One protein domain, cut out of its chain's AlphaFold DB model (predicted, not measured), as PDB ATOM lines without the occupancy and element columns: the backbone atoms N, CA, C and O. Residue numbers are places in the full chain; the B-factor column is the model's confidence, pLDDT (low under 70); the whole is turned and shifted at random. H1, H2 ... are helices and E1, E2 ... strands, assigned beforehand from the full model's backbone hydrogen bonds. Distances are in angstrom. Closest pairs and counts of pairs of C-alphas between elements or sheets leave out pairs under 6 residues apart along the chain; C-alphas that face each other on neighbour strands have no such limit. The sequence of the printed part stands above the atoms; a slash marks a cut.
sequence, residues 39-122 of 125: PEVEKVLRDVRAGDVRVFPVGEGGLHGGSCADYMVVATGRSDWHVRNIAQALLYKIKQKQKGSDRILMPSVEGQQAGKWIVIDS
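Overview. This is residues 39 to 122 of the 125 residues of an uncharacterized protein of Leersia perrieri (UniProt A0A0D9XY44). The long hairpin of E1 and E2 and the long helix H2 form the two arms of a V, joined at its point by the tight link from E2 to H2. The short helix H1 packs on part of H2, while the small hairpin of E3 and E4 lies on another side of H2, away from H1; the loop of residues 58 to 70 is at the far end of the strand arm. The printed part has 84 residues, with two named helices and four named strands in the order H1, E1, E2, H2, E3, E4; the strands make two antiparallel sheets, ordered E1 - E2 and E3 - E4, and the class is mixed, helices and strands. The whole is compact, with a radius of gyration of the C-alphas of 13.6 A and spans of 37 by 35 by 24 A.

Arrangement. E1, residues 51 to 57, and E2, residues 71 to 76, are antiparallel neighbours in a hairpin, at 166 degrees between their directions. N 54 and O 74 are within hydrogen-bond range at 2.8 A, as are N 76 and O 51 at 2.8 A. H1, residues 39 to 47, comes closest to E1 at the C-alphas of Leu 45 and Val 53, 7.7 A apart. H2, residues 80 to 97, touches H1 with residues 86 to 93 alone; the closest C-alphas are those of Val 44 and Leu 90, 6.6 A apart. H1 and H2 run opposite ways at a steep tilt of 42 degrees. The closest C-alphas of E2 and H2 are those of Thr 76 and Val 83, 7.3 A apart. E3, residues 108 to 110, and E4, residues 119 to 121, form the other antiparallel hairpin, at 167 degrees, with N 110 and O 119 within hydrogen-bond range at 2.9 A. E4 comes closest to H2 at the C-alphas of Ile 120 and Ala 87, 7.6 A apart. Among the pairs that are apart are E2 and E4, E1 and H2, and H1 and E3. In H1 and H2 every O i to N i+4 pair is within hydrogen-bond range.

Along the chain. E1 is 19.1 A from first to last C-alpha and E2 16.9 A. H2 is 26.3 A long, from C-alpha 80 at (156.301, 179.757, 174.867) to C-alpha 97 at (142.900, 168.762, 155.051). H1 is 12.1 A long and begins at C-alpha 39, (156.239, 168.339, 152.879). E3 is 6.8 A long, and E4, 6.5 A long, ends at C-alpha 121, (151.209, 162.686, 167.189).

Size, cuts and confidence. The two C-alphas farthest apart are those of Leu 63 and Gly 100, 37.1 A. The printed part, residues 39 to 122, has no cut. The link from E1 to E2, 13 residues, is long. The mean pLDDT of the printed part is 89.7, and residues 60 to 67 are under 70.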
ATOM      1  N   PRO A  39     156.148 167.047 153.564       96.12
ATOM      2  CA  PRO A  39     156.239 168.339 152.879       96.12
ATOM      3  C   PRO A  39     155.238 169.380 153.399       96.12
ATOM      4  O   PRO A  39     155.493 170.585 153.338       96.12
ATOM      5  N   GLU A  40     154.083 168.940 153.908       96.12
ATOM      6  CA  GLU A  40     153.085 169.833 154.498       96.12
ATOM      7  C   GLU A  40     153.552 170.351 155.858       96.12
ATOM      8  O   GLU A  40     153.422 171.548 156.120       96.12
ATOM      9  N   VAL A  41     154.130 169.474 156.686       97.19
ATOM     10  CA  VAL A  41     154.728 169.842 157.977       97.19
ATOM     11  C   VAL A  41     155.848 170.855 157.760       97.19
ATOM     12  O   VAL A  41     155.814 171.944 158.333       97.19
ATOM     13  N   GLU A  42     156.793 170.565 156.864       97.44
ATOM     14  CA  GLU A  42     157.904 171.470 156.546       97.44
ATOM     15  C   GLU A  42     157.427 172.819 156.006       97.44
ATOM     16  O   GLU A  42     157.978 173.869 156.347       97.44
ATOM     17  N   LYS A  43     156.388 172.817 155.161       98.06
ATOM     18  CA  LYS A  43     155.780 174.055 154.671       98.06
ATOM     19  C   LYS A  43     155.208 174.880 155.820       98.06
ATOM     20  O   LYS A  43     155.543 176.054 155.917       98.06
ATOM     21  N   VAL A  44     154.402 174.279 156.696       98.12
ATOM     22  CA  VAL A  44     153.815 174.991 157.841       98.12
ATOM     23  C   VAL A  44     154.909 175.548 158.748       98.12
ATOM     24  O   VAL A  44     154.861 176.730 159.079       98.12
ATOM     25  N   LEU A  45     155.916 174.741 159.100       98.31
ATOM     26  CA  LEU A  45     157.033 175.157 159.956       98.31
ATOM     27  C   LEU A  45     157.831 176.322 159.355       98.31
ATOM     28  O   LEU A  45     158.220 177.247 160.073       98.31
ATOM     29  N   ARG A  46     158.027 176.323 158.033       98.25
ATOM     30  CA  ARG A  46     158.639 177.435 157.297       98.25
ATOM     31  C   ARG A  46     157.765 178.688 157.307       98.25
ATOM     32  O   ARG A  46     158.282 179.768 157.588       98.25
ATOM     33  N   ASP A  47     156.464 178.555 157.053       98.19
ATOM     34  CA  ASP A  47     155.520 179.681 157.000       98.19
ATOM     35  C   ASP A  47     155.423 180.397 158.361       98.19
ATOM     36  O   ASP A  47     155.399 181.629 158.424       98.19
ATOM     37  N   VAL A  48     155.463 179.643 159.466       97.94
ATOM     38  CA  VAL A  48     155.483 180.201 160.833       97.94
ATOM     39  C   VAL A  48     156.881 180.602 161.318       97.94
ATOM     40  O   VAL A  48     157.015 181.154 162.408       97.94
ATOM     41  N   ARG A  49     157.927 180.395 160.508       98.06
ATOM     42  CA  ARG A  49     159.331 180.705 160.835       98.06
ATOM     43  C   ARG A  49     159.820 180.000 162.106       98.06
ATOM     44  O   ARG A  49     160.422 180.647 162.976       98.06
ATOM     45  N   ALA A  50     159.545 178.703 162.219       98.06
ATOM     46  CA  ALA A  50     160.126 177.848 163.250       98.06
ATOM     47  C   ALA A  50     161.657 177.752 163.083       98.06
ATOM     48  O   ALA A  50     162.172 177.815 161.965       98.06
ATOM     49  N   GLY A  51     162.384 177.652 164.197       98.00
ATOM     50  CA  GLY A  51     163.842 177.494 164.217       98.00
ATOM     51  C   GLY A  51     164.262 176.026 164.287       98.00
ATOM     52  O   GLY A  51     163.448 175.174 164.629       98.00
ATOM     53  N   ASP A  52     165.531 175.748 163.977       97.31
ATOM     54  CA  ASP A  52     166.192 174.444 164.160       97.31
ATOM     55  C   ASP A  52     165.372 173.223 163.714       97.31
ATOM     56  O   ASP A  52     165.361 172.194 164.386       97.31
ATOM     57  N   VAL A  53     164.673 173.338 162.581       97.81
ATOM     58  CA  VAL A  53     163.840 172.250 162.061       97.81
ATOM     59  C   VAL A  53     164.736 171.086 161.644       97.81
ATOM     60  O   VAL A  53     165.574 171.224 160.752       97.81
ATOM     61  N   ARG A  54     164.558 169.936 162.293       97.56
ATOM     62  CA  ARG A  54     165.267 168.687 162.004       97.56
ATOM     63  C   ARG A  54     164.265 167.567 161.796       97.56
ATOM     64  O   ARG A  54     163.345 167.403 162.591       97.56
ATOM     65  N   VAL A  55     164.480 166.789 160.743       94.94
ATOM     66  CA  VAL A  55     163.669 165.620 160.405       94.94
ATOM     67  C   VAL A  55     164.496 164.375 160.681       94.94
ATOM     68  O   VAL A  55     165.625 164.258 160.206       94.94
ATOM     69  N   PHE A  56     163.932 163.453 161.450       91.00
ATOM     70  CA  PHE A  56     164.539 162.175 161.789       91.00
ATOM     71  C   PHE A  56     163.692 161.047 161.195       91.00
ATOM     72  O   PHE A  56     162.495 161.001 161.467       91.00
ATOM     73  N   PRO A  57     164.265 160.134 160.395       88.94
ATOM     74  CA  PRO A  57     163.577 158.905 160.015       88.94
ATOM     75  C   PRO A  57     163.536 157.945 161.217       88.94
ATOM     76  O   PRO A  57     164.573 157.666 161.826       88.94
ATOM     77  N   VAL A  58     162.344 157.457 161.574       84.06
ATOM     78  CA  VAL A  58     162.100 156.622 162.770       84.06
ATOM     79  C   VAL A  58     161.595 155.214 162.428       84.06
ATOM     80  O   VAL A  58     161.762 154.319 163.256       84.06
ATOM     81  N   GLY A  59     161.065 155.006 161.215       71.94
ATOM     82  CA  GLY A  59     160.458 153.748 160.756       71.94
ATOM     83  C   GLY A  59     161.377 152.511 160.721       71.94
ATOM     84  O   GLY A  59     162.456 152.475 161.311       71.94
ATOM     85  N   GLU A  60     160.935 151.453 160.034       61.78
ATOM     86  CA  GLU A  60     161.597 150.136 160.036       61.78
ATOM     87  C   GLU A  60     163.071 150.236 159.570       61.78
ATOM     88  O   GLU A  60     163.361 150.565 158.421       61.78
ATOM     89  N   GLY A  61     164.013 150.008 160.499       60.06
ATOM     90  CA  GLY A  61     165.461 150.209 160.306       60.06
ATOM     91  C   GLY A  61     166.061 151.473 160.955       60.06
ATOM     92  O   GLY A  61     167.272 151.676 160.867       60.06
ATOM     93  N   GLY A  62     165.247 152.309 161.612       58.03
ATOM     94  CA  GLY A  62     165.652 153.520 162.339       58.03
ATOM     95  C   GLY A  62     166.114 153.293 163.789       58.03
ATOM     96  O   GLY A  62     166.221 152.164 164.267       58.03
ATOM     97  N   LEU A  63     166.374 154.402 164.503       52.84
ATOM     98  CA  LEU A  63     167.069 154.477 165.805       52.84
ATOM     99  C   LEU A  63     166.582 153.487 166.882       52.84
ATOM    100  O   LEU A  63     167.405 153.073 167.696       52.84
ATOM    101  N   HIS A  64     165.307 153.070 166.887       52.75
ATOM    102  CA  HIS A  64     164.730 152.210 167.933       52.75
ATOM    103  C   HIS A  64     163.718 151.152 167.448       52.75
ATOM    104  O   HIS A  64     162.867 150.754 168.235       52.75
ATOM    105  N   GLY A  65     163.780 150.679 166.194       50.38
ATOM    106  CA  GLY A  65     163.012 149.499 165.729       50.38
ATOM    107  C   GLY A  65     161.498 149.501 166.025       50.38
ATOM    108  O   GLY A  65     160.883 148.439 166.075       50.38
ATOM    109  N   GLY A  66     160.909 150.671 166.282       54.25
ATOM    110  CA  GLY A  66     159.581 150.821 166.862       54.25
ATOM    111  C   GLY A  66     158.621 151.433 165.857       54.25
ATOM    112  O   GLY A  66     158.843 152.543 165.388       54.25
ATOM    113  N   SER A  67     157.538 150.711 165.575       66.06
ATOM    114  CA  SER A  67     156.451 151.018 164.627       66.06
ATOM    115  C   SER A  67     155.590 152.247 165.001       66.06
ATOM    116  O   SER A  67     154.386 152.241 164.767       66.06
ATOM    117  N   CYS A  68     156.153 153.267 165.655       70.38
ATOM    118  CA  CYS A  68     155.387 154.417 166.144       70.38
ATOM    119  C   CYS A  68     155.095 155.446 165.047       70.38
ATOM    120  O   CYS A  68     153.996 155.982 165.019       70.38
ATOM    121  N   ALA A  69     156.076 155.741 164.191       83.94
ATOM    122  CA  ALA A  69     155.976 156.727 163.117       83.94
ATOM    123  C   ALA A  69     157.078 156.482 162.073       83.94
ATOM    124  O   ALA A  69     158.116 155.886 162.379       83.94
ATOM    125  N   ASP A  70     156.877 156.978 160.853       87.06
ATOM    126  CA  ASP A  70     157.887 156.935 159.792       87.06
ATOM    127  C   ASP A  70     158.935 158.037 159.992       87.06
ATOM    128  O   ASP A  70     160.138 157.815 159.805       87.06
ATOM    129  N   TYR A  71     158.480 159.215 160.423       90.69
ATOM    130  CA  TYR A  71     159.304 160.393 160.663       90.69
ATOM    131  C   TYR A  71     159.045 160.972 162.050       90.69
ATOM    132  O   TYR A  71     157.985 160.800 162.629       90.69
ATOM    133  N   MET A  72     160.015 161.716 162.563       92.94
ATOM    134  CA  MET A  72     159.854 162.603 163.705       92.94
ATOM    135  C   MET A  72     160.446 163.954 163.332       92.94
ATOM    136  O   MET A  72     161.593 164.039 162.886       92.94
ATOM    137  N   VAL A  73     159.675 165.021 163.517       96.31
ATOM    138  CA  VAL A  73     160.122 166.385 163.223       96.31
ATOM    139  C   VAL A  73     160.279 167.158 164.522       96.31
ATOM    140  O   VAL A  73     159.336 167.303 165.296       96.31
ATOM    141  N   VAL A  74     161.479 167.684 164.755       97.31
ATOM    142  CA  VAL A  74     161.787 168.540 165.904       97.31
ATOM    143  C   VAL A  74     161.992 169.961 165.407       97.31
ATOM    144  O   VAL A  74     162.716 170.180 164.439       97.31
ATOM    145  N   ALA A  75     161.361 170.930 166.066       98.19
ATOM    146  CA  ALA A  75     161.482 172.343 165.738       98.19
ATOM    147  C   ALA A  75     161.460 173.205 167.007       98.19
ATOM    148  O   ALA A  75     160.798 172.876 167.992       98.19
ATOM    149  N   THR A  76     162.153 174.340 166.960       98.19
ATOM    150  CA  THR A  76     162.320 175.268 168.081       98.19
ATOM    151  C   THR A  76     161.433 176.504 167.912       98.19
ATOM    152  O   THR A  76     161.448 177.182 166.879       98.19
ATOM    153  N   GLY A  77     160.676 176.845 168.958       97.25
ATOM    154  CA  GLY A  77     160.009 178.142 169.092       97.25
ATOM    155  C   GLY A  77     160.913 179.178 169.772       97.25
ATOM    156  O   GLY A  77     161.832 178.841 170.502       97.25
ATOM    157  N   ARG A  78     160.634 180.470 169.558       96.69
ATOM    158  CA  ARG A  78     161.426 181.587 170.132       96.69
ATOM    159  C   ARG A  78     160.942 182.010 171.525       96.69
ATOM    160  O   ARG A  78     161.585 182.812 172.190       96.69
ATOM    161  N   SER A  79     159.770 181.528 171.918       96.62
ATOM    162  CA  SER A  79     159.092 181.795 173.183       96.62
ATOM    163  C   SER A  79     157.960 180.783 173.357       96.62
ATOM    164  O   SER A  79     157.508 180.202 172.366       96.62
ATOM    165  N   ASP A  80     157.441 180.640 174.574       97.00
ATOM    166  CA  ASP A  80     156.301 179.757 174.867       97.00
ATOM    167  C   ASP A  80     155.078 180.081 173.987       97.00
ATOM    168  O   ASP A  80     154.362 179.195 173.521       97.00
ATOM    169  N   TRP A  81     154.856 181.369 173.695       95.94
ATOM    170  CA  TRP A  81     153.804 181.797 172.771       95.94
ATOM    171  C   TRP A  81     154.075 181.328 171.336       95.94
ATOM    172  O   TRP A  81     153.167 180.839 170.665       95.94
ATOM    173  N   HIS A  82     155.323 181.432 170.868       97.12
ATOM    174  CA  HIS A  82     155.684 180.990 169.525       97.12
ATOM    175  C   HIS A  82     155.537 179.468 169.374       97.12
ATOM    176  O   HIS A  82     155.002 179.019 168.365       97.12
ATOM    177  N   VAL A  83     155.924 178.685 170.388       97.88
ATOM    178  CA  VAL A  83     155.729 177.222 170.412       97.88
ATOM    179  C   VAL A  83     154.244 176.868 170.274       97.88
ATOM    180  O   VAL A  83     153.877 176.049 169.431       97.88
ATOM    181  N   ARG A  84     153.362 177.538 171.030       96.88
ATOM    182  CA  ARG A  84     151.905 177.345 170.917       96.88
ATOM    183  C   ARG A  84     151.378 177.704 169.529       96.88
ATOM    184  O   ARG A  84     150.569 176.959 168.986       96.88
ATOM    185  N   ASN A  85     151.846 178.807 168.942       97.00
ATOM    186  CA  ASN A  85     151.419 179.231 167.607       97.00
ATOM    187  C   ASN A  85     151.848 178.229 166.517       97.00
ATOM    188  O   ASN A  85     151.061 177.920 165.625       97.00
ATOM    189  N   ILE A  86     153.061 177.669 166.617       98.06
ATOM    190  CA  ILE A  86     153.536 176.600 165.724       98.06
ATOM    191  C   ILE A  86     152.593 175.391 165.798       98.06
ATOM    192  O   ILE A  86     152.097 174.926 164.770       98.06
ATOM    193  N   ALA A  87     152.285 174.922 167.010       97.31
ATOM    194  CA  ALA A  87     151.378 173.795 167.214       97.31
ATOM    195  C   ALA A  87     149.971 174.073 166.661       97.31
ATOM    196  O   ALA A  87     149.395 173.248 165.952       97.31
ATOM    197  N   GLN A  88     149.426 175.263 166.925       96.88
ATOM    198  CA  GLN A  88     148.121 175.673 166.405       96.88
ATOM    199  C   GLN A  88     148.085 175.717 164.875       96.88
ATOM    200  O   GLN A  88     147.084 175.307 164.287       96.88
ATOM    201  N   ALA A  89     149.161 176.160 164.220       97.94
ATOM    202  CA  ALA A  89     149.247 176.179 162.764       97.94
ATOM    203  C   ALA A  89     149.207 174.762 162.162       97.94
ATOM    204  O   ALA A  89     148.497 174.534 161.178       97.94
ATOM    205  N   LEU A  90     149.894 173.797 162.784       97.44
ATOM    206  CA  LEU A  90     149.850 172.386 162.380       97.44
ATOM    207  C   LEU A  90     148.447 171.788 162.573       97.44
ATOM    208  O   LEU A  90     147.885 171.210 161.642       97.44
ATOM    209  N   LEU A  91     147.827 172.010 163.737       95.69
ATOM    210  CA  LEU A  91     146.455 171.565 164.018       95.69
ATOM    211  C   LEU A  91     145.435 172.176 163.055       95.69
ATOM    212  O   LEU A  91     144.505 171.502 162.605       95.69
ATOM    213  N   TYR A  92     145.601 173.456 162.720       96.19
ATOM    214  CA  TYR A  92     144.763 174.121 161.735       96.19
ATOM    215  C   TYR A  92     144.907 173.456 160.368       96.19
ATOM    216  O   TYR A  92     143.898 173.130 159.746       96.19
ATOM    217  N   LYS A  93     146.136 173.185 159.919       96.00
ATOM    218  CA  LYS A  93     146.398 172.511 158.642       96.00
ATOM    219  C   LYS A  93     145.777 171.107 158.584       96.00
ATOM    220  O   LYS A  93     145.169 170.789 157.562       96.00
ATOM    221  N   ILE A  94     145.831 170.324 159.667       94.31
ATOM    222  CA  ILE A  94     145.148 169.016 159.767       94.31
ATOM    223  C   ILE A  94     143.642 169.178 159.560       94.31
ATOM    224  O   ILE A  94     143.057 168.546 158.681       94.31
ATOM    225  N   LYS A  95     143.017 170.099 160.305       92.94
ATOM    226  CA  LYS A  95     141.583 170.390 160.169       92.94
ATOM    227  C   LYS A  95     141.214 170.839 158.756       92.94
ATOM    228  O   LYS A  95     140.164 170.458 158.253       92.94
ATOM    229  N   GLN A  96     142.061 171.646 158.109       93.81
ATOM    230  CA  GLN A  96     141.839 172.076 156.726       93.81
ATOM    231  C   GLN A  96     141.852 170.896 155.750       93.81
ATOM    232  O   GLN A  96     141.010 170.857 154.859       93.81
ATOM    233  N   LYS A  97     142.778 169.944 155.918       91.44
ATOM    234  CA  LYS A  97     142.900 168.762 155.051       91.44
ATOM    235  C   LYS A  97     141.698 167.821 155.172       91.44
ATOM    236  O   LYS A  97     141.326 167.183 154.198       91.44
ATOM    237  N   GLN A  98     141.064 167.787 156.342       90.25
ATOM    238  CA  GLN A  98     139.886 166.960 156.631       90.25
ATOM    239  C   GLN A  98     138.547 167.643 156.314       90.25
ATOM    240  O   GLN A  98     137.480 167.118 156.641       90.25
ATOM    241  N   LYS A  99     138.558 168.837 155.710       89.75
ATOM    242  CA  LYS A  99     137.318 169.506 155.302       89.75
ATOM    243  C   LYS A  99     136.577 168.649 154.276       89.75
ATOM    244  O   LYS A  99     137.127 168.319 153.233       89.75
ATOM    245  N   GLY A 100     135.316 168.336 154.568       85.50
ATOM    246  CA  GLY A 100     134.486 167.481 153.715       85.50
ATOM    247  C   GLY A 100     134.675 165.980 153.948       85.50
ATOM    248  O   GLY A 100     134.077 165.192 153.228       85.50
ATOM    249  N   SER A 101     135.475 165.572 154.939       85.75
ATOM    250  CA  SER A 101     135.521 164.180 155.392       85.75
ATOM    251  C   SER A 101     134.347 163.875 156.325       85.75
ATOM    252  O   SER A 101     134.068 164.654 157.237       85.75
ATOM    253  N   ASP A 102     133.721 162.706 156.161       81.44
ATOM    254  CA  ASP A 102     132.618 162.237 157.022       81.44
ATOM    255  C   ASP A 102     133.029 162.093 158.496       81.44
ATOM    256  O   ASP A 102     132.200 162.175 159.404       81.44
ATOM    257  N   ARG A 103     134.328 161.892 158.748       83.38
ATOM    258  CA  ARG A 103     134.904 161.795 160.088       83.38
ATOM    259  C   ARG A 103     136.158 162.651 160.200       83.38
ATOM    260  O   ARG A 103     137.122 162.463 159.464       83.38
ATOM    261  N   ILE A 104     136.154 163.548 161.181       82.88
ATOM    262  CA  ILE A 104     137.301 164.379 161.550       82.88
ATOM    263  C   ILE A 104     138.113 163.626 162.611       82.88
ATOM    264  O   ILE A 104     137.584 163.285 163.670       82.88
ATOM    265  N   LEU A 105     139.389 163.360 162.330       88.31
ATOM    266  CA  LEU A 105     140.325 162.739 163.270       88.31
ATOM    267  C   LEU A 105     141.286 163.803 163.791       88.31
ATOM    268  O   LEU A 105     142.025 164.401 163.012       88.31
ATOM    269  N   MET A 106     141.270 164.049 165.098       88.12
ATOM    270  CA  MET A 106     142.221 164.968 165.719       88.12
ATOM    271  C   MET A 106     143.473 164.215 166.171       88.12
ATOM    272  O   MET A 106     143.338 163.101 166.681       88.12
ATOM    273  N   PRO A 107     144.666 164.807 165.994       92.12
ATOM    274  CA  PRO A 107     145.900 164.235 166.519       92.12
ATOM    275  C   PRO A 107     145.902 164.281 168.049       92.12
ATOM    276  O   PRO A 107     145.206 165.107 168.655       92.12
ATOM    277  N   SER A 108     146.728 163.437 168.665       92.94
ATOM    278  CA  SER A 108     147.027 163.576 170.090       92.94
ATOM    279  C   SER A 108     147.973 164.758 170.304       92.94
ATOM    280  O   SER A 108     148.873 164.982 169.491       92.94
ATOM    281  N   VAL A 109     147.763 165.535 171.370       95.38
ATOM    282  CA  VAL A 109     148.571 166.725 171.675       95.38
ATOM    283  C   VAL A 109     148.923 166.758 173.155       95.38
ATOM    284  O   VAL A 109     148.038 166.837 174.002       95.38
ATOM    285  N   GLU A 110     150.220 166.807 173.449       95.31
ATOM    286  CA  GLU A 110     150.764 166.835 174.810       95.31
ATOM    287  C   GLU A 110     151.561 168.122 175.073       95.31
ATOM    288  O   GLU A 110     152.100 168.740 174.155       95.31
ATOM    289  N   GLY A 111     151.642 168.555 176.337       93.25
ATOM    290  CA  GLY A 111     152.491 169.687 176.766       93.25
ATOM    291  C   GLY A 111     151.940 171.102 176.508       93.25
ATOM    292  O   GLY A 111     152.495 172.097 176.991       93.25
ATOM    293  N   GLN A 112     150.793 171.222 175.829       89.56
ATOM    294  CA  GLN A 112     150.218 172.506 175.398       89.56
ATOM    295  C   GLN A 112     149.950 173.506 176.542       89.56
ATOM    296  O   GLN A 112     150.092 174.714 176.336       89.56
ATOM    297  N   GLN A 113     149.603 173.030 177.746       87.19
ATOM    298  CA  GLN A 113     149.229 173.868 178.898       87.19
ATOM    299  C   GLN A 113     150.323 174.884 179.267       87.19
ATOM    300  O   GLN A 113     150.045 176.065 179.483       87.19
ATOM    301  N   ALA A 114     151.579 174.428 179.321       84.62
ATOM    302  CA  ALA A 114     152.722 175.280 179.628       84.62
ATOM    303  C   ALA A 114     153.261 175.963 178.366       84.62
ATOM    304  O   ALA A 114     153.692 177.110 178.432       84.62
ATOM    305  N   GLY A 115     153.197 175.308 177.203       84.88
ATOM    306  CA  GLY A 115     153.731 175.835 175.943       84.88
ATOM    307  C   GLY A 115     155.257 175.867 175.864       84.88
ATOM    308  O   GLY A 115     155.788 176.374 174.889       84.88
ATOM    309  N   LYS A 116     155.959 175.321 176.862       92.25
ATOM    310  CA  LYS A 116     157.423 175.171 176.831       92.25
ATOM    311  C   LYS A 116     157.860 174.093 175.843       92.25
ATOM    312  O   LYS A 116     158.926 174.181 175.248       92.25
ATOM    313  N   TRP A 117     157.027 173.073 175.689       95.44
ATOM    314  CA  TRP A 117     157.179 171.980 174.745       95.44
ATOM    315  C   TRP A 117     155.785 171.524 174.333       95.44
ATOM    316  O   TRP A 117     154.845 171.616 175.125       95.44
ATOM    317  N   ILE A 118     155.650 171.079 173.089       97.56
ATOM    318  CA  ILE A 118     154.414 170.492 172.579       97.56
ATOM    319  C   ILE A 118     154.804 169.312 171.701       97.56
ATOM    320  O   ILE A 118     155.681 169.451 170.850       97.56
ATOM    321  N   VAL A 119     154.149 168.176 171.913       96.75
ATOM    322  CA  VAL A 119     154.258 167.000 171.043       96.75
ATOM    323  C   VAL A 119     152.909 166.804 170.368       96.75
ATOM    324  O   VAL A 119     151.878 166.872 171.035       96.75
ATOM    325  N   ILE A 120     152.924 166.606 169.053       95.81
ATOM    326  CA  ILE A 120     151.738 166.313 168.249       95.81
ATOM    327  C   ILE A 120     152.000 164.979 167.571       95.81
ATOM    328  O   ILE A 120     152.933 164.891 166.782       95.81
ATOM    329  N   ASP A 121     151.184 163.977 167.878       93.31
ATOM    330  CA  ASP A 121     151.209 162.686 167.189       93.31
ATOM    331  C   ASP A 121     150.163 162.709 166.073       93.31
ATOM    332  O   ASP A 121     148.954 162.801 166.329       93.31
ATOM    333  N   SER A 122     150.643 162.677 164.830       90.38
ATOM    334  CA  SER A 122     149.815 162.747 163.629       90.38
ATOM    335  C   SER A 122     149.686 161.409 162.885       90.38
ATOM    336  O   SER A 122     149.157 161.376 161.766       90.38
TER     337      SER A 122